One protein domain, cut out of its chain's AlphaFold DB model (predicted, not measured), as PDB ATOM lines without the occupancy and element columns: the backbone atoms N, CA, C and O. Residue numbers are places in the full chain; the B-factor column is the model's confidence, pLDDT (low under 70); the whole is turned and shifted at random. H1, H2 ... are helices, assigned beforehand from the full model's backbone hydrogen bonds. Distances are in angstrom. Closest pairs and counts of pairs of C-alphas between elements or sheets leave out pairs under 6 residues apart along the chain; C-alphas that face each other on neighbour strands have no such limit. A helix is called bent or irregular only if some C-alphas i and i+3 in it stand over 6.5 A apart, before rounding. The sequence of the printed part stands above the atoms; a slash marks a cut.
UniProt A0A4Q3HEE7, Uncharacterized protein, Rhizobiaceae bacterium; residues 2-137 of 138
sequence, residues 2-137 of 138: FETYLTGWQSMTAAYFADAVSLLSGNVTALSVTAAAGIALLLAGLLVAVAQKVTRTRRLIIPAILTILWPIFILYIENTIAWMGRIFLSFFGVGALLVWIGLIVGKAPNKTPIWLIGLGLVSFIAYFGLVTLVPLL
ATOM      1  N   PHE A   2      16.129  13.885 -16.738       79.75
ATOM      2  CA  PHE A   2      17.460  13.396 -17.162       79.75
ATOM      3  C   PHE A   2      17.937  12.155 -16.385       79.75
ATOM      4  O   PHE A   2      18.355  11.172 -16.985       79.75
ATOM      5  N   GLU A   3      17.796  12.165 -15.059       85.50
ATOM      6  CA  GLU A   3      18.177  11.045 -14.184       85.50
ATOM      7  C   GLU A   3      17.418   9.746 -14.507       85.50
ATOM      8  O   GLU A   3      17.996   8.663 -14.490       85.50
ATOM      9  N   THR A   4      16.149   9.852 -14.908       83.81
ATOM     10  CA  THR A   4      15.322   8.718 -15.355       83.81
ATOM     11  C   THR A   4      15.859   8.102 -16.650       83.81
ATOM     12  O   THR A   4      15.961   6.885 -16.764       83.81
ATOM     13  N   TYR A   5      16.254   8.932 -17.620       84.69
ATOM     14  CA  TYR A   5      16.857   8.443 -18.864       84.69
ATOM     15  C   TYR A   5      18.240   7.836 -18.634       84.69
ATOM     16  O   TYR A   5      18.574   6.832 -19.255       84.69
ATOM     17  N   LEU A   6      19.033   8.414 -17.729       87.56
ATOM     18  CA  LEU A   6      20.363   7.909 -17.406       87.56
ATOM     19  C   LEU A   6      20.302   6.557 -16.683       87.56
ATOM     20  O   LEU A   6      21.013   5.632 -17.062       87.56
ATOM     21  N   THR A   7      19.431   6.424 -15.682       90.12
ATOM     22  CA  THR A   7      19.225   5.161 -14.949       90.12
ATOM     23  C   THR A   7      18.644   4.071 -15.849       90.12
ATOM     24  O   THR A   7      19.123   2.939 -15.819       90.12
ATOM     25  N   GLY A   8      17.684   4.412 -16.716       87.69
ATOM     26  CA  GLY A   8      17.167   3.493 -17.734       87.69
ATOM     27  C   GLY A   8      18.232   3.074 -18.753       87.69
ATOM     28  O   GLY A   8      18.355   1.900 -19.087       87.69
ATOM     29  N   TRP A   9      19.064   4.010 -19.214       91.25
ATOM     30  CA  TRP A   9      20.184   3.695 -20.102       91.25
ATOM     31  C   TRP A   9      21.187   2.740 -19.438       91.25
ATOM     32  O   TRP A   9      21.623   1.771 -20.068       91.25
ATOM     33  N   GLN A  10      21.520   2.977 -18.164       91.38
ATOM     34  CA  GLN A  10      22.408   2.111 -17.386       91.38
ATOM     35  C   GLN A  10      21.832   0.704 -17.239       91.38
ATOM     36  O   GLN A  10      22.544  -0.263 -17.498       91.38
ATOM     37  N   SER A  11      20.554   0.571 -16.869       92.12
ATOM     38  CA  SER A  11      19.922  -0.737 -16.673       92.12
ATOM     39  C   SER A  11      19.832  -1.532 -17.977       92.12
ATOM     40  O   SER A  11      20.188  -2.708 -18.004       92.12
ATOM     41  N   MET A  12      19.451  -0.884 -19.079       91.06
ATOM     42  CA  MET A  12      19.376  -1.504 -20.406       91.06
ATOM     43  C   MET A  12      20.747  -1.962 -20.909       91.06
ATOM     44  O   MET A  12      20.885  -3.061 -21.445       91.06
ATOM     45  N   THR A  13      21.775  -1.138 -20.710       91.81
ATOM     46  CA  THR A  13      23.150  -1.480 -21.093       91.81
ATOM     47  C   THR A  13      23.704  -2.599 -20.209       91.81
ATOM     48  O   THR A  13      24.332  -3.525 -20.715       91.81
ATOM     49  N   ALA A  14      23.438  -2.564 -18.901       92.69
ATOM     50  CA  ALA A  14      23.833  -3.622 -17.977       92.69
ATOM     51  C   ALA A  14      23.167  -4.961 -18.319       92.69
ATOM     52  O   ALA A  14      23.842  -5.986 -18.285       92.69
ATOM     53  N   ALA A  15      21.888  -4.953 -18.715       92.69
ATOM     54  CA  ALA A  15      21.175  -6.153 -19.150       92.69
ATOM     55  C   ALA A  15      21.851  -6.811 -20.362       92.69
ATOM     56  O   ALA A  15      22.083  -8.014 -20.343       92.69
ATOM     57  N   TYR A  16      22.262  -6.022 -21.362       92.50
ATOM     58  CA  TYR A  16      23.011  -6.534 -22.515       92.50
ATOM     59  C   TYR A  16      24.284  -7.288 -22.093       92.50
ATOM     60  O   TYR A  16      24.546  -8.398 -22.551       92.50
ATOM     61  N   PHE A  17      25.078  -6.710 -21.186       93.44
ATOM     62  CA  PHE A  17      26.290  -7.370 -20.694       93.44
ATOM     63  C   PHE A  17      25.982  -8.588 -19.818       93.44
ATOM     64  O   PHE A  17      26.673  -9.600 -19.930       93.44
ATOM     65  N   ALA A  18      24.951  -8.519 -18.973       93.69
ATOM     66  CA  ALA A  18      24.525  -9.637 -18.139       93.69
ATOM     67  C   ALA A  18      24.081 -10.834 -18.994       93.69
ATOM     68  O   ALA A  18      24.511 -11.958 -18.734       93.69
ATOM     69  N   ASP A  19      23.317 -10.593 -20.060       92.00
ATOM     70  CA  ASP A  19      22.887 -11.637 -20.987       92.00
ATOM     71  C   ASP A  19      24.072 -12.261 -21.725       92.00
ATOM     72  O   ASP A  19      24.137 -13.486 -21.843       92.00
ATOM     73  N   ALA A  20      25.066 -11.471 -22.138       92.12
ATOM     74  CA  ALA A  20      26.285 -12.020 -22.726       92.12
ATOM     75  C   ALA A  20      27.047 -12.937 -21.753       92.12
ATOM     76  O   ALA A  20      27.536 -13.995 -22.148       92.12
ATOM     77  N   VAL A  21      27.129 -12.553 -20.474       92.19
ATOM     78  CA  VAL A  21      27.777 -13.360 -19.428       92.19
ATOM     79  C   VAL A  21      26.959 -14.610 -19.099       92.19
ATOM     80  O   VAL A  21      27.541 -15.660 -18.840       92.19
ATOM     81  N   SER A  22      25.626 -14.546 -19.177       90.69
ATOM     82  CA  SER A  22      24.741 -15.693 -18.917       90.69
ATOM     83  C   SER A  22      24.987 -16.883 -19.860       90.69
ATOM     84  O   SER A  22      24.739 -18.035 -19.497       90.69
ATOM     85  N   LEU A  23      25.556 -16.629 -21.047       90.31
ATOM     86  CA  LEU A  23      25.979 -17.682 -21.967       90.31
ATOM     87  C   LEU A  23      27.069 -18.576 -21.344       90.31
ATOM     88  O   LEU A  23      27.078 -19.786 -21.562       90.31
ATOM     89  N   LEU A  24      27.958 -18.002 -20.526       87.94
ATOM     90  CA  LEU A  24      29.029 -18.730 -19.835       87.94
ATOM     91  C   LEU A  24      28.495 -19.640 -18.725       87.94
ATOM     92  O   LEU A  24      29.131 -20.638 -18.398       87.94
ATOM     93  N   SER A  25      27.324 -19.328 -18.166       88.69
ATOM     94  CA  SER A  25      26.634 -20.181 -17.194       88.69
ATOM     95  C   SER A  25      25.676 -21.184 -17.850       88.69
ATOM     96  O   SER A  25      24.875 -21.801 -17.153       88.69
ATOM     97  N   GLY A  26      25.729 -21.346 -19.177       87.44
ATOM     98  CA  GLY A  26      24.927 -22.321 -19.922       87.44
ATOM     99  C   GLY A  26      23.512 -21.862 -20.289       87.44
ATOM    100  O   GLY A  26      22.747 -22.661 -20.826       87.44
ATOM    101  N   ASN A  27      23.149 -20.597 -20.044       88.94
ATOM    102  CA  ASN A  27      21.843 -20.066 -20.436       88.94
ATOM    103  C   ASN A  27      21.858 -19.617 -21.906       88.94
ATOM    104  O   ASN A  27      22.212 -18.481 -22.233       88.94
ATOM    105  N   VAL A  28      21.492 -20.526 -22.811       89.75
ATOM    106  CA  VAL A  28      21.497 -20.272 -24.259       89.75
ATOM    107  C   VAL A  28      20.122 -19.786 -24.710       89.75
ATOM    108  O   VAL A  28      19.188 -20.565 -24.880       89.75
ATOM    109  N   THR A  29      20.009 -18.480 -24.938       90.69
ATOM    110  CA  THR A  29      18.819 -17.814 -25.473       90.69
ATOM    111  C   THR A  29      19.209 -16.949 -26.668       90.69
ATOM    112  O   THR A  29      20.382 -16.624 -26.863       90.69
ATOM    113  N   ALA A  30      18.232 -16.529 -27.476       87.19
ATOM    114  CA  ALA A  30      18.497 -15.597 -28.574       87.19
ATOM    115  C   ALA A  30      19.142 -14.286 -28.080       87.19
ATOM    116  O   ALA A  30      20.011 -13.735 -28.757       87.19
ATOM    117  N   LEU A  31      18.759 -13.819 -26.886       90.62
ATOM    118  CA  LEU A  31      19.312 -12.622 -26.250       90.62
ATOM    119  C   LEU A  31      20.772 -12.822 -25.831       90.62
ATOM    120  O   LEU A  31      21.631 -12.037 -26.241       90.62
ATOM    121  N   SER A  32      21.077 -13.907 -25.111       92.38
ATOM    122  CA  SER A  32      22.442 -14.189 -24.645       92.38
ATOM    123  C   SER A  32      23.416 -14.454 -25.793       92.38
ATOM    124  O   SER A  32      24.537 -13.944 -25.779       92.38
ATOM    125  N   VAL A  33      22.978 -15.162 -26.841       92.44
ATOM    126  CA  VAL A  33      23.782 -15.396 -28.054       92.44
ATOM    127  C   VAL A  33      24.051 -14.092 -28.804       92.44
ATOM    128  O   VAL A  33      25.193 -13.837 -29.186       92.44
ATOM    129  N   THR A  34      23.032 -13.248 -28.996       92.50
ATOM    130  CA  THR A  34      23.184 -11.967 -29.709       92.50
ATOM    131  C   THR A  34      24.135 -11.035 -28.966       92.50
ATOM    132  O   THR A  34      25.032 -10.450 -29.578       92.50
ATOM    133  N   ALA A  35      23.987 -10.929 -27.643       92.12
ATOM    134  CA  ALA A  35      24.845 -10.083 -26.830       92.12
ATOM    135  C   ALA A  35      26.298 -10.590 -26.800       92.12
ATOM    136  O   ALA A  35      27.233  -9.819 -27.031       92.12
ATOM    137  N   ALA A  36      26.501 -11.897 -26.605       93.50
ATOM    138  CA  ALA A  36      27.834 -12.494 -26.608       93.50
ATOM    139  C   ALA A  36      28.535 -12.351 -27.970       93.50
ATOM    140  O   ALA A  36      29.697 -11.939 -28.027       93.50
ATOM    141  N   ALA A  37      27.826 -12.620 -29.073       93.25
ATOM    142  CA  ALA A  37      28.356 -12.453 -30.423       93.25
ATOM    143  C   ALA A  37      28.728 -10.992 -30.707       93.25
ATOM    144  O   ALA A  37      29.814 -10.722 -31.222       93.25
ATOM    145  N   GLY A  38      27.873 -10.042 -30.318       92.56
ATOM    146  CA  GLY A  38      28.138  -8.616 -30.484       92.56
ATOM    147  C   GLY A  38      29.403  -8.157 -29.758       92.56
ATOM    148  O   GLY A  38      30.239  -7.469 -30.349       92.56
ATOM    149  N   ILE A  39      29.592  -8.588 -28.505       93.38
ATOM    150  CA  ILE A  39      30.808  -8.286 -27.728       93.38
ATOM    151  C   ILE A  39      32.037  -8.931 -28.370       93.38
ATOM    152  O   ILE A  39      33.051  -8.257 -28.557       93.38
ATOM    153  N   ALA A  40      31.955 -10.208 -28.749       93.50
ATOM    154  CA  ALA A  40      33.066 -10.923 -29.368       93.50
ATOM    155  C   ALA A  40      33.505 -10.268 -30.688       93.50
ATOM    156  O   ALA A  40      34.699 -10.062 -30.908       93.50
ATOM    157  N   LEU A  41      32.549  -9.878 -31.539       93.38
ATOM    158  CA  LEU A  41      32.810  -9.174 -32.797       93.38
ATOM    159  C   LEU A  41      33.445  -7.803 -32.560       93.38
ATOM    160  O   LEU A  41      34.416  -7.451 -33.232       93.38
ATOM    161  N   LEU A  42      32.943  -7.047 -31.580       91.62
ATOM    162  CA  LEU A  42      33.488  -5.738 -31.240       91.62
ATOM    163  C   LEU A  42      34.933  -5.849 -30.734       91.62
ATOM    164  O   LEU A  42      35.808  -5.128 -31.217       91.62
ATOM    165  N   LEU A  43      35.210  -6.791 -29.829       93.19
ATOM    166  CA  LEU A  43      36.555  -7.045 -29.310       93.19
ATOM    167  C   LEU A  43      37.506  -7.530 -30.406       93.19
ATOM    168  O   LEU A  43      38.587  -6.964 -30.570       93.19
ATOM    169  N   ALA A  44      37.100  -8.521 -31.202       90.38
ATOM    170  CA  ALA A  44      37.899  -9.020 -32.318       90.38
ATOM    171  C   ALA A  44      38.198  -7.905 -33.329       90.38
ATOM    172  O   ALA A  44      39.332  -7.749 -33.779       90.38
ATOM    173  N   GLY A  45      37.202  -7.079 -33.647       89.12
ATOM    174  CA  GLY A  45      37.356  -5.956 -34.557       89.12
ATOM    175  C   GLY A  45      38.313  -4.885 -34.040       89.12
ATOM    176  O   GLY A  45      39.141  -4.396 -34.810       89.12
ATOM    177  N   LEU A  46      38.258  -4.564 -32.744       89.81
ATOM    178  CA  LEU A  46      39.207  -3.656 -32.096       89.81
ATOM    179  C   LEU A  46      40.630  -4.226 -32.104       89.81
ATOM    180  O   LEU A  46      41.560  -3.520 -32.495       89.81
ATOM    181  N   LEU A  47      40.804  -5.503 -31.749       91.56
ATOM    182  CA  LEU A  47      42.106  -6.177 -31.772       91.56
ATOM    183  C   LEU A  47      42.717  -6.167 -33.177       91.56
ATOM    184  O   LEU A  47      43.870  -5.772 -33.352       91.56
ATOM    185  N   VAL A  48      41.927  -6.516 -34.197       88.62
ATOM    186  CA  VAL A  48      42.359  -6.482 -35.601       88.62
ATOM    187  C   VAL A  48      42.675  -5.052 -36.043       88.62
ATOM    188  O   VAL A  48      43.670  -4.835 -36.732       88.62
ATOM    189  N   ALA A  49      41.881  -4.056 -35.634       86.62
ATOM    190  CA  ALA A  49      42.123  -2.655 -35.977       86.62
ATOM    191  C   ALA A  49      43.451  -2.138 -35.409       86.62
ATOM    192  O   ALA A  49      44.171  -1.424 -36.111       86.62
ATOM    193  N   VAL A  50      43.773  -2.505 -34.164       87.69
ATOM    194  CA  VAL A  50      45.037  -2.153 -33.502       87.69
ATOM    195  C   VAL A  50      46.206  -2.882 -34.163       87.69
ATOM    196  O   VAL A  50      47.175  -2.232 -34.555       87.69
ATOM    197  N   ALA A  51      46.091  -4.198 -34.372       88.25
ATOM    198  CA  ALA A  51      47.135  -5.011 -34.999       88.25
ATOM    199  C   ALA A  51      47.470  -4.536 -36.423       88.25
ATOM    200  O   ALA A  51      48.636  -4.429 -36.795       88.25
ATOM    201  N   GLN A  52      46.449  -4.185 -37.209       86.44
ATOM    202  CA  GLN A  52      46.599  -3.718 -38.589       86.44
ATOM    203  C   GLN A  52      46.768  -2.192 -38.708       86.44
ATOM    204  O   GLN A  52      46.829  -1.674 -39.822       86.44
ATOM    205  N   LYS A  53      46.818  -1.457 -37.583       82.75
ATOM    206  CA  LYS A  53      46.943   0.014 -37.522       82.75
ATOM    207  C   LYS A  53      45.958   0.753 -38.442       82.75
ATOM    208  O   LYS A  53      46.294   1.758 -39.071       82.75
ATOM    209  N   VAL A  54      44.716   0.271 -38.529       78.88
ATOM    210  CA  VAL A  54      43.710   0.828 -39.445       78.88
ATOM    211  C   VAL A  54      43.163   2.137 -38.876       78.88
ATOM    212  O   VAL A  54      42.210   2.171 -38.102       78.88
ATOM    213  N   THR A  55      43.742   3.261 -39.296       77.69
ATOM    214  CA  THR A  55      43.319   4.614 -38.880       77.69
ATOM    215  C   THR A  55      41.888   4.945 -39.286       77.69
ATOM    216  O   THR A  55      41.214   5.744 -38.636       77.69
ATOM    217  N   ARG A  56      41.384   4.301 -40.341       75.81
ATOM    218  CA  ARG A  56      40.033   4.527 -40.854       75.81
ATOM    219  C   ARG A  56      38.935   3.999 -39.928       75.81
ATOM    220  O   ARG A  56      37.809   4.488 -40.011       75.81
ATOM    221  N   THR A  57      39.269   3.113 -38.992       75.69
ATOM    222  CA  THR A  57      38.373   2.659 -37.920       75.69
ATOM    223  C   THR A  57      37.867   3.826 -37.067       75.69
ATOM    224  O   THR A  57      36.751   3.777 -36.565       75.69
ATOM    225  N   ARG A  58      38.604   4.947 -37.002       81.69
ATOM    226  CA  ARG A  58      38.147   6.184 -36.341       81.69
ATOM    227  C   ARG A  58      36.841   6.739 -36.916       81.69
ATOM    228  O   ARG A  58      36.107   7.418 -36.211       81.69
ATOM    229  N   ARG A  59      36.500   6.433 -38.174       83.12
ATOM    230  CA  ARG A  59      35.208   6.834 -38.762       83.12
ATOM    231  C   ARG A  59      34.016   6.111 -38.135       83.12
ATOM    232  O   ARG A  59      32.892   6.555 -38.326       83.12
ATOM    233  N   LEU A  60      34.262   5.040 -37.376       82.69
ATOM    234  CA  LEU A  60      33.244   4.353 -36.592       82.69
ATOM    235  C   LEU A  60      32.971   5.018 -35.235       82.69
ATOM    236  O   LEU A  60      32.041   4.605 -34.559       82.69
ATOM    237  N   ILE A  61      33.712   6.061 -34.844       86.62
ATOM    238  CA  ILE A  61      33.472   6.762 -33.572       86.62
ATOM    239  C   ILE A  61      32.070   7.380 -33.546       86.62
ATOM    240  O   ILE A  61      31.345   7.199 -32.577       86.62
ATOM    241  N   ILE A  62      31.663   8.056 -34.626       86.81
ATOM    242  CA  ILE A  62      30.325   8.659 -34.729       86.81
ATOM    243  C   ILE A  62      29.222   7.595 -34.588       86.81
ATOM    244  O   ILE A  62      28.401   7.730 -33.681       86.81
ATOM    245  N   PRO A  63      29.192   6.516 -35.401       87.31
ATOM    246  CA  PRO A  63      28.176   5.484 -35.232       87.31
ATOM    247  C   PRO A  63      28.289   4.752 -33.891       87.31
ATOM    248  O   PRO A  63      27.261   4.366 -33.350       87.31
ATOM    249  N   ALA A  64      29.483   4.610 -33.303       87.94
ATOM    250  CA  ALA A  64      29.635   4.035 -31.966       87.94
ATOM    251  C   ALA A  64      28.976   4.906 -30.887       87.94
ATOM    252  O   ALA A  64      28.235   4.382 -30.061       87.94
ATOM    253  N   ILE A  65      29.171   6.228 -30.922       88.94
ATOM    254  CA  ILE A  65      28.513   7.158 -29.990       88.94
ATOM    255  C   ILE A  65      26.991   7.090 -30.160       88.94
ATOM    256  O   ILE A  65      26.275   6.952 -29.172       88.94
ATOM    257  N   LEU A  66      26.490   7.118 -31.399       87.81
ATOM    258  CA  LEU A  66      25.051   6.996 -31.669       87.81
ATOM    259  C   LEU A  66      24.482   5.652 -31.189       87.81
ATOM    260  O   LEU A  66      23.377   5.613 -30.654       87.81
ATOM    261  N   THR A  67      25.254   4.574 -31.325       88.31
ATOM    262  CA  THR A  67      24.887   3.238 -30.837       88.31
ATOM    263  C   THR A  67      24.834   3.199 -29.309       88.31
ATOM    264  O   THR A  67      23.903   2.638 -28.747       88.31
ATOM    265  N   ILE A  68      25.777   3.838 -28.611       88.50
ATOM    266  CA  ILE A  68      25.762   3.923 -27.142       88.50
ATOM    267  C   ILE A  68      24.564   4.738 -26.651       88.50
ATOM    268  O   ILE A  68      23.966   4.393 -25.637       88.50
ATOM    269  N   LEU A  69      24.183   5.796 -27.371       88.75
ATOM    270  CA  LEU A  69      23.005   6.609 -27.051       88.75
ATOM    271  C   LEU A  69      21.680   5.917 -27.409       88.75
ATOM    272  O   LEU A  69      20.616   6.406 -27.036       88.75
ATOM    273  N   TRP A  70      21.722   4.772 -28.093       88.56
ATOM    274  CA  TRP A  70      20.539   4.065 -28.574       88.56
ATOM    275  C   TRP A  70      19.479   3.758 -27.502       88.56
ATOM    276  O   TRP A  70      18.306   4.048 -27.747       88.56
ATOM    277  N   PRO A  71      19.831   3.269 -26.294       86.19
ATOM    278  CA  PRO A  71      18.840   3.010 -25.249       86.19
ATOM    279  C   PRO A  71      18.082   4.276 -24.827       86.19
ATOM    280  O   PRO A  71      16.894   4.207 -24.531       86.19
ATOM    281  N   ILE A  72      18.722   5.451 -24.874       87.12
ATOM    282  CA  ILE A  72      18.062   6.731 -24.570       87.12
ATOM    283  C   ILE A  72      16.991   7.039 -25.622       87.12
ATOM    284  O   ILE A  72      15.883   7.438 -25.265       87.12
ATOM    285  N   PHE A  73      17.282   6.812 -26.908       83.81
ATOM    286  CA  PHE A  73      16.292   6.988 -27.975       83.81
ATOM    287  C   PHE A  73      15.102   6.033 -27.822       83.81
ATOM    288  O   PHE A  73      13.961   6.443 -28.030       83.81
ATOM    289  N   ILE A  74      15.349   4.785 -27.411       84.19
ATOM    290  CA  ILE A  74      14.286   3.807 -27.141       84.19
ATOM    291  C   ILE A  74      13.384   4.283 -26.000       84.19
ATOM    292  O   ILE A  74      12.165   4.289 -26.164       84.19
ATOM    293  N   LEU A  75      13.966   4.714 -24.878       83.75
ATOM    294  CA  LEU A  75      13.214   5.225 -23.727       83.75
ATOM    295  C   LEU A  75      12.392   6.468 -24.088       83.75
ATOM    296  O   LEU A  75      11.261   6.630 -23.640       83.75
ATOM    297  N   TYR A  76      12.945   7.351 -24.919       83.31
ATOM    298  CA  TYR A  76      12.238   8.540 -25.387       83.31
ATOM    299  C   TYR A  76      11.022   8.185 -26.259       83.31
ATOM    300  O   TYR A  76       9.926   8.710 -26.054       83.31
ATOM    301  N   ILE A  77      11.198   7.267 -27.215       80.12
ATOM    302  CA  ILE A  77      10.126   6.840 -28.121       80.12
ATOM    303  C   ILE A  77       9.058   6.025 -27.396       80.12
ATOM    304  O   ILE A  77       7.879   6.189 -27.695       80.12
ATOM    305  N   GLU A  78       9.430   5.185 -26.434       72.06
ATOM    306  CA  GLU A  78       8.471   4.430 -25.625       72.06
ATOM    307  C   GLU A  78       7.466   5.348 -24.927       72.06
ATOM    308  O   GLU A  78       6.265   5.090 -24.981       72.06
ATOM    309  N   ASN A  79       7.944   6.458 -24.359       72.62
ATOM    310  CA  ASN A  79       7.089   7.452 -23.711       72.62
ATOM    311  C   ASN A  79       6.097   8.126 -24.680       72.62
ATOM    312  O   ASN A  79       5.171   8.792 -24.227       72.62
ATOM    313  N   THR A  80       6.284   7.971 -25.996       74.69
ATOM    314  CA  THR A  80       5.496   8.656 -27.031       74.69
ATOM    315  C   THR A  80       4.619   7.699 -27.853       74.69
ATOM    316  O   THR A  80       3.454   7.991 -28.093       74.69
ATOM    317  N   ILE A  81       5.165   6.564 -28.309       71.69
ATOM    318  CA  ILE A  81       4.552   5.643 -29.298       71.69
ATOM    319  C   ILE A  81       4.486   4.197 -28.745       71.69
ATOM    320  O   ILE A  81       4.197   3.241 -29.467       71.69
ATOM    321  N   ALA A  82       4.725   4.016 -27.438       75.56
ATOM    322  CA  ALA A  82       4.697   2.724 -26.751       75.56
ATOM    323  C   ALA A  82       5.605   1.662 -27.424       75.56
ATOM    324  O   ALA A  82       6.655   1.972 -27.996       75.56
ATOM    325  N   TRP A  83       5.233   0.383 -27.330       70.81
ATOM    326  CA  TRP A  83       6.055  -0.761 -27.741       70.81
ATOM    327  C   TRP A  83       6.319  -0.837 -29.257       70.81
ATOM    328  O   TRP A  83       7.402  -1.259 -29.665       70.81
ATOM    329  N   MET A  84       5.385  -0.377 -30.101       75.88
ATOM    330  CA  MET A  84       5.552  -0.382 -31.565       75.88
ATOM    331  C   MET A  84       6.706   0.524 -32.005       75.88
ATOM    332  O   MET A  84       7.476   0.167 -32.901       75.88
ATOM    333  N   GLY A  85       6.876   1.668 -31.334       75.62
ATOM    334  CA  GLY A  85       7.965   2.598 -31.614       75.62
ATOM    335  C   GLY A  85       9.349   1.981 -31.392       75.62
ATOM    336  O   GLY A  85      10.260   2.228 -32.178       75.62
ATOM    337  N   ARG A  86       9.507   1.110 -30.384       74.38
ATOM    338  CA  ARG A  86      10.785   0.441 -30.085       74.38
ATOM    339  C   ARG A  86      11.219  -0.517 -31.197       74.38
ATOM    340  O   ARG A  86      12.400  -0.556 -31.552       74.38
ATOM    341  N   ILE A  87      10.266  -1.263 -31.759       78.69
ATOM    342  CA  ILE A  87      10.508  -2.228 -32.838       78.69
ATOM    343  C   ILE A  87      10.914  -1.482 -34.109       78.69
ATOM    344  O   ILE A  87      11.978  -1.749 -34.668       78.69
ATOM    345  N   PHE A  88      10.108  -0.499 -34.523       81.06
ATOM    346  CA  PHE A  88      10.397   0.322 -35.701       81.06
ATOM    347  C   PHE A  88      11.744   1.028 -35.592       81.06
ATOM    348  O   PHE A  88      12.539   0.985 -36.533       81.06
ATOM    349  N   LEU A  89      12.022   1.631 -34.433       82.06
ATOM    350  CA  LEU A  89      13.283   2.313 -34.194       82.06
ATOM    351  C   LEU A  89      14.444   1.329 -34.331       82.06
ATOM    352  O   LEU A  89      15.365   1.606 -35.088       82.06
ATOM    353  N   SER A  90      14.377   0.160 -33.689       82.56
ATOM    354  CA  SER A  90      15.442  -0.854 -33.733       82.56
ATOM    355  C   SER A  90      15.708  -1.375 -35.149       82.56
ATOM    356  O   SER A  90      16.869  -1.452 -35.552       82.56
ATOM    357  N   PHE A  91      14.669  -1.657 -35.944       85.44
ATOM    358  CA  PHE A  91      14.840  -2.049 -37.350       85.44
ATOM    359  C   PHE A  91      15.488  -0.943 -38.182       85.44
ATOM    360  O   PHE A  91      16.428  -1.204 -38.937       85.44
ATOM    361  N   PHE A  92      15.023   0.298 -38.022       86.69
ATOM    362  CA  PHE A  92      15.596   1.436 -38.731       86.69
ATOM    363  C   PHE A  92      17.040   1.705 -38.291       86.69
ATOM    364  O   PHE A  92      17.891   1.989 -39.126       86.69
ATOM    365  N   GLY A  93      17.342   1.547 -37.002       84.94
ATOM    366  CA  GLY A  93      18.682   1.669 -36.434       84.94
ATOM    367  C   GLY A  93      19.653   0.645 -36.992       84.94
ATOM    368  O   GLY A  93      20.723   1.016 -37.466       84.94
ATOM    369  N   VAL A  94      19.258  -0.633 -37.007       89.12
ATOM    370  CA  VAL A  94      20.044  -1.711 -37.625       89.12
ATOM    371  C   VAL A  94      20.281  -1.408 -39.104       89.12
ATOM    372  O   VAL A  94      21.426  -1.435 -39.556       89.12
ATOM    373  N   GLY A  95      19.227  -1.063 -39.850       89.56
ATOM    374  CA  GLY A  95      19.324  -0.747 -41.274       89.56
ATOM    375  C   GLY A  95      20.238   0.447 -41.561       89.56
ATOM    376  O   GLY A  95      21.161   0.343 -42.369       89.56
ATOM    377  N   ALA A  96      20.037   1.566 -40.862       87.75
ATOM    378  CA  ALA A  96      20.838   2.776 -41.016       87.75
ATOM    379  C   ALA A  96      22.312   2.530 -40.672       87.75
ATOM    380  O   ALA A  96      23.203   2.978 -41.398       87.75
ATOM    381  N   LEU A  97      22.581   1.776 -39.602       88.88
ATOM    382  CA  LEU A  97      23.936   1.445 -39.185       88.88
ATOM    383  C   LEU A  97      24.628   0.535 -40.212       88.88
ATOM    384  O   LEU A  97      25.777   0.793 -40.565       88.88
ATOM    385  N   LEU A  98      23.931  -0.466 -40.758       91.00
ATOM    386  CA  LEU A  98      24.452  -1.328 -41.826       91.00
ATOM    387  C   LEU A  98      24.783  -0.538 -43.097       91.00
ATOM    388  O   LEU A  98      25.859  -0.728 -43.669       91.00
ATOM    389  N   VAL A  99      23.909   0.385 -43.512       90.50
ATOM    390  CA  VAL A  99      24.177   1.287 -44.646       90.50
ATOM    391  C   VAL A  99      25.420   2.129 -44.366       90.50
ATOM    392  O   VAL A  99      26.320   2.207 -45.204       90.50
ATOM    393  N   TRP A 100      25.525   2.706 -43.168       88.25
ATOM    394  CA  TRP A 100      26.674   3.521 -42.777       88.25
ATOM    395  C   TRP A 100      27.983   2.719 -42.780       88.25
ATOM    396  O   TRP A 100      28.993   3.171 -43.328       88.25
ATOM    397  N   ILE A 101      27.973   1.509 -42.215       87.25
ATOM    398  CA  ILE A 101      29.115   0.585 -42.232       87.25
ATOM    399  C   ILE A 101      29.494   0.264 -43.679       87.25
ATOM    400  O   ILE A 101      30.667   0.395 -44.036       87.25
ATOM    401  N   GLY A 102      28.520  -0.058 -44.536       85.06
ATOM    402  CA  GLY A 102      28.730  -0.321 -45.960       85.06
ATOM    403  C   GLY A 102      29.422   0.838 -46.687       85.06
ATOM    404  O   GLY A 102      30.395   0.621 -47.415       85.06
ATOM    405  N   LEU A 103      29.006   2.080 -46.418       87.88
ATOM    406  CA  LEU A 103      29.626   3.285 -46.986       87.88
ATOM    407  C   LEU A 103      31.085   3.474 -46.540       87.88
ATOM    408  O   LEU A 103      31.929   3.911 -47.331       87.88
ATOM    409  N   ILE A 104      31.410   3.150 -45.283       83.62
ATOM    410  CA  ILE A 104      32.784   3.238 -44.765       83.62
ATOM    411  C   ILE A 104      33.654   2.119 -45.353       83.62
ATOM    412  O   ILE A 104      34.774   2.384 -45.814       83.62
ATOM    413  N   VAL A 105      33.137   0.887 -45.355       85.75
ATOM    414  CA  VAL A 105      33.797  -0.322 -45.868       85.75
ATOM    415  C   VAL A 105      34.136  -0.181 -47.347       85.75
ATOM    416  O   VAL A 105      35.254  -0.512 -47.743       85.75
ATOM    417  N   GLY A 106      33.210   0.332 -48.163       81.00
ATOM    418  CA  GLY A 106      33.379   0.424 -49.617       81.00
ATOM    419  C   GLY A 106      34.619   1.207 -50.044       81.00
ATOM    420  O   GLY A 106      35.194   0.946 -51.095       81.00
ATOM    421  N   LYS A 107      35.089   2.123 -49.196       76.88
ATOM    422  CA  LYS A 107      36.252   2.963 -49.485       76.88
ATOM    423  C   LYS A 107      37.540   2.452 -48.818       76.88
ATOM    424  O   LYS A 107      38.584   3.068 -49.034       76.88
ATOM    425  N   ALA A 108      37.475   1.483 -47.900       74.44
ATOM    426  CA  ALA A 108      38.586   1.125 -47.014       74.44
ATOM    427  C   ALA A 108      39.507   0.046 -47.621       74.44
ATOM    428  O   ALA A 108      38.993  -0.923 -48.179       74.44
ATOM    429  N   PRO A 109      40.843   0.171 -47.468       74.75
ATOM    430  CA  PRO A 109      41.789  -0.832 -47.959       74.75
ATOM    431  C   PRO A 109      41.687  -2.152 -47.175       74.75
ATOM    432  O   PRO A 109      41.595  -3.210 -47.783       74.75
ATOM    433  N   ASN A 110      41.579  -2.084 -45.840       81.50
ATOM    434  CA  ASN A 110      41.303  -3.235 -44.974       81.50
ATOM    435  C   ASN A 110      39.891  -3.129 -44.396       81.50
ATOM    436  O   ASN A 110      39.589  -2.229 -43.608       81.50
ATOM    437  N   LYS A 111      39.021  -4.053 -44.812       85.94
ATOM    438  CA  LYS A 111      37.578  -4.032 -44.517       85.94
ATOM    439  C   LYS A 111      37.211  -4.801 -43.248       85.94
ATOM    440  O   LYS A 111      36.246  -4.444 -42.582       85.94
ATOM    441  N   THR A 112      37.994  -5.820 -42.900       86.62
ATOM    442  CA  THR A 112      37.733  -6.748 -41.791       86.62
ATOM    443  C   THR A 112      37.487  -6.061 -40.443       86.62
ATOM    444  O   THR A 112      36.428  -6.301 -39.869       86.62
ATOM    445  N   PRO A 113      38.359  -5.161 -39.934       87.31
ATOM    446  CA  PRO A 113      38.113  -4.536 -38.631       87.31
ATOM    447  C   PRO A 113      36.851  -3.666 -38.623       87.31
ATOM    448  O   PRO A 113      36.170  -3.567 -37.608       87.31
ATOM    449  N   ILE A 114      36.517  -3.058 -39.766       87.31
ATOM    450  CA  ILE A 114      35.355  -2.179 -39.901       87.31
ATOM    451  C   ILE A 114      34.063  -3.000 -39.865       87.31
ATOM    452  O   ILE A 114      33.118  -2.606 -39.189       87.31
ATOM    453  N   TRP A 115      34.043  -4.156 -40.536       90.00
ATOM    454  CA  TRP A 115      32.925  -5.097 -40.461       90.00
ATOM    455  C   TRP A 115      32.746  -5.672 -39.063       90.00
ATOM    456  O   TRP A 115      31.631  -5.678 -38.565       90.00
ATOM    457  N   LEU A 116      33.823  -6.117 -38.417       90.88
ATOM    458  CA  LEU A 116      33.751  -6.716 -37.083       90.88
ATOM    459  C   LEU A 116      33.214  -5.723 -36.043       90.88
ATOM    460  O   LEU A 116      32.248  -6.021 -35.347       90.88
ATOM    461  N   ILE A 117      33.768  -4.505 -35.999       90.31
ATOM    462  CA  ILE A 117      33.272  -3.458 -35.093       90.31
ATOM    463  C   ILE A 117      31.846  -3.064 -35.474       90.31
ATOM    464  O   ILE A 117      30.987  -2.956 -34.605       90.31
ATOM    465  N   GLY A 118      31.580  -2.880 -36.768       90.31
ATOM    466  CA  GLY A 118      30.262  -2.513 -37.265       90.31
ATOM    467  C   GLY A 118      29.180  -3.522 -36.880       90.31
ATOM    468  O   GLY A 118      28.147  -3.134 -36.347       90.31
ATOM    469  N   LEU A 119      29.425  -4.816 -37.084       91.88
ATOM    470  CA  LEU A 119      28.494  -5.879 -36.704       91.88
ATOM    471  C   LEU A 119      28.344  -5.998 -35.183       91.88
ATOM    472  O   LEU A 119      27.244  -6.274 -34.709       91.88
ATOM    473  N   GLY A 120      29.402  -5.725 -34.415       91.38
ATOM    474  CA  GLY A 120      29.310  -5.604 -32.959       91.38
ATOM    475  C   GLY A 120      28.343  -4.495 -32.529       91.38
ATOM    476  O   GLY A 120      27.461  -4.726 -31.705       91.38
ATOM    477  N   LEU A 121      28.438  -3.316 -33.154       92.69
ATOM    478  CA  LEU A 121      27.513  -2.201 -32.916       92.69
ATOM    479  C   LEU A 121      26.076  -2.533 -33.355       92.69
ATOM    480  O   LEU A 121      25.125  -2.243 -32.634       92.69
ATOM    481  N   VAL A 122      25.907  -3.188 -34.509       93.25
ATOM    482  CA  VAL A 122      24.590  -3.645 -34.992       93.25
ATOM    483  C   VAL A 122      23.956  -4.624 -34.011       93.25
ATOM    484  O   VAL A 122      22.766  -4.511 -33.734       93.25
ATOM    485  N   SER A 123      24.742  -5.546 -33.453       92.19
ATOM    486  CA  SER A 123      24.257  -6.539 -32.489       92.19
ATOM    487  C   SER A 123      23.726  -5.883 -31.212       92.19
ATOM    488  O   SER A 123      22.703  -6.315 -30.686       92.19
ATOM    489  N   PHE A 124      24.355  -4.794 -30.760       91.75
ATOM    490  CA  PHE A 124      23.865  -4.005 -29.627       91.75
ATOM    491  C   PHE A 124      22.490  -3.381 -29.905       91.75
ATOM    492  O   PHE A 124      21.588  -3.481 -29.081       91.75
ATOM    493  N   ILE A 125      22.289  -2.790 -31.088       90.94
ATOM    494  CA  ILE A 125      20.985  -2.230 -31.486       90.94
ATOM    495  C   ILE A 125      19.937  -3.342 -31.640       90.94
ATOM    496  O   ILE A 125      18.816  -3.222 -31.141       90.94
ATOM    497  N   ALA A 126      20.303  -4.431 -32.319       89.88
ATOM    498  CA  ALA A 126      19.421  -5.560 -32.587       89.88
ATOM    499  C   ALA A 126      18.930  -6.228 -31.296       89.88
ATOM    500  O   ALA A 126      17.762  -6.608 -31.217       89.88
ATOM    501  N   TYR A 127      19.784  -6.310 -30.271       91.62
ATOM    502  CA  TYR A 127      19.418  -6.831 -28.957       91.62
ATOM    503  C   TYR A 127      18.186  -6.126 -28.379       91.62
ATOM    504  O   TYR A 127      17.256  -6.793 -27.937       91.62
ATOM    505  N   PHE A 128      18.100  -4.796 -28.446       88.06
ATOM    506  CA  PHE A 128      16.934  -4.085 -27.906       88.06
ATOM    507  C   PHE A 128      15.656  -4.298 -28.725       88.06
ATOM    508  O   PHE A 128      14.552  -4.318 -28.168       88.06
ATOM    509  N   GLY A 129      15.799  -4.518 -30.034       85.25
ATOM    510  CA  GLY A 129      14.704  -4.999 -30.872       85.25
ATOM    511  C   GLY A 129      14.211  -6.367 -30.399       85.25
ATOM    512  O   GLY A 129      13.012  -6.551 -30.194       85.25
ATOM    513  N   LEU A 130      15.132  -7.300 -30.145       84.75
ATOM    514  CA  LEU A 130      14.819  -8.652 -29.677       84.75
ATOM    515  C   LEU A 130      14.171  -8.670 -28.292       84.75
ATOM    516  O   LEU A 130      13.164  -9.348 -28.126       84.75
ATOM    517  N   VAL A 131      14.672  -7.890 -27.329       85.94
ATOM    518  CA  VAL A 131      14.057  -7.768 -25.990       85.94
ATOM    519  C   VAL A 131      12.588  -7.349 -26.092       85.94
ATOM    520  O   VAL A 131      11.762  -7.788 -25.298       85.94
ATOM    521  N   THR A 132      12.246  -6.528 -27.089       80.81
ATOM    522  CA  THR A 132      10.863  -6.093 -27.321       80.81
ATOM    523  C   THR A 132      10.034  -7.142 -28.073       80.81
ATOM    524  O   THR A 132       8.841  -7.270 -27.821       80.81
ATOM    525  N   LEU A 133      10.645  -7.890 -28.997       78.44
ATOM    526  CA  LEU A 133       9.957  -8.878 -29.835       78.44
ATOM    527  C   LEU A 133       9.690 -10.204 -29.117       78.44
ATOM    528  O   LEU A 133       8.628 -10.783 -29.313       78.44
ATOM    529  N   VAL A 134      10.626 -10.690 -28.299       78.19
ATOM    530  CA  VAL A 134      10.530 -12.009 -27.648       78.19
ATOM    531  C   VAL A 134       9.235 -12.176 -26.835       78.19
ATOM    532  O   VAL A 134       8.573 -13.192 -27.028       78.19
ATOM    533  N   PRO A 135       8.796 -11.206 -26.008       74.69
ATOM    534  CA  PRO A 135       7.542 -11.329 -25.259       74.69
ATOM    535  C   PRO A 135       6.270 -11.275 -26.116       74.69
ATOM    536  O   PRO A 135       5.214 -11.646 -25.629       74.69
ATOM    537  N   LEU A 136       6.337 -10.769 -27.352       71.94
ATOM    538  CA  LEU A 136       5.179 -10.668 -28.254       71.94
ATOM    539  C   LEU A 136       4.961 -11.940 -29.084       71.94
ATOM    540  O   LEU A 136       3.937 -12.070 -29.750       71.94
ATOM    541  N   LEU A 137       5.952 -12.831 -29.104       66.75
ATOM    542  CA  LEU A 137       5.951 -14.077 -29.872       66.75
ATOM    543  C   LEU A 137       5.647 -15.311 -29.003       66.75
ATOM    544  O   LEU A 137       5.626 -16.422 -29.532       66.75
TER     545      LEU A 137
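This is residues 2 to 137 of the 138 residues of an uncharacterized protein of Rhizobiaceae bacterium (UniProt A0A4Q3HEE7). Four helical rods, H2, H3, H4b and H5, run roughly along one long axis, with H5 in the middle touching the other three, and H1 crosses outside them near the first part of H2. H3 is followed by H4a, the first arm of the bent helix H4, which passes H1 before the chain folds back as H4b beside H5. You have 136 residues printed, with five named helices in the order H1, H2, H3, H4, H5 and no named strand, an all helix class. The whole is compact, with a radius of gyration of the C-alphas of 15.3 A and spans of 43 by 35 by 30 A.

Find C-alpha 2 at (17.460, 13.396, -17.162); from there H1 runs 34.8 A to residue 25, with a kink of 26 degrees near residue 19. H2, residues 30 to 51, covers 31.2 A and ends at C-alpha 51, (47.135, -5.011, -34.999). H3 is residues 55 to 68 and is only just irregular: C-alphas 59 and 62 are 6.6 A apart. H4, residues 70 to 106, was assigned as one helix by its hydrogen bonds but is bent, C-alphas 80 and 83 being 9.5 A apart; its arms are H4a, residues 70 to 80, and H4b, residues 83 to 106, 35.0 A long. H5, residues 112 to 136, runs 35.5 A to C-alpha 136 at (5.179, -10.668, -28.254), with a kink of 36 degrees near residue 129; it is only just irregular, C-alphas 132 and 135 being 6.53 A apart.

Start with the up and down bundle of H3, H4b and H5, in which each runs against the one before it. H4b and H5 form a helical hairpin at a shallow tilt of 11 degrees; their closest C-alphas, Ser 90 and Gly 129, are 5.1 A apart. H3 touches H4b with residues 59 to 63 alone, closest at the C-alphas of Pro 63 and Leu 97, 7.1 A. H2 touches H5, opposite ways at a shallow tilt of 14 degrees, closest at the C-alphas of Gly 38 and Gly 120, 4.1 A. H1 touches H2 about perpendicular, at 88 degrees, closest at the C-alphas of Ala 20 and Ala 36, 4.2 A. H1 also touches H4a, at a steep tilt of 57 degrees, closest at the C-alphas of Trp 9 and Pro 71, 5.4 A. H1 and H3 are apart. Every O i to N i+4 pair is within hydrogen-bond range in H2; the counts are 17 of 20 in H1, 5 of 10 in H3, 6 of 7 in H4a, 19 of 20 in H4b and 18 of 21 in H5.

The C-alphas farthest apart, Ala 51 and Thr 80, are 44.5 A apart. The printed part has no cut, and its four links are tight. The mean pLDDT of the printed part is 86.2; look at residue 137 for the one value under 70.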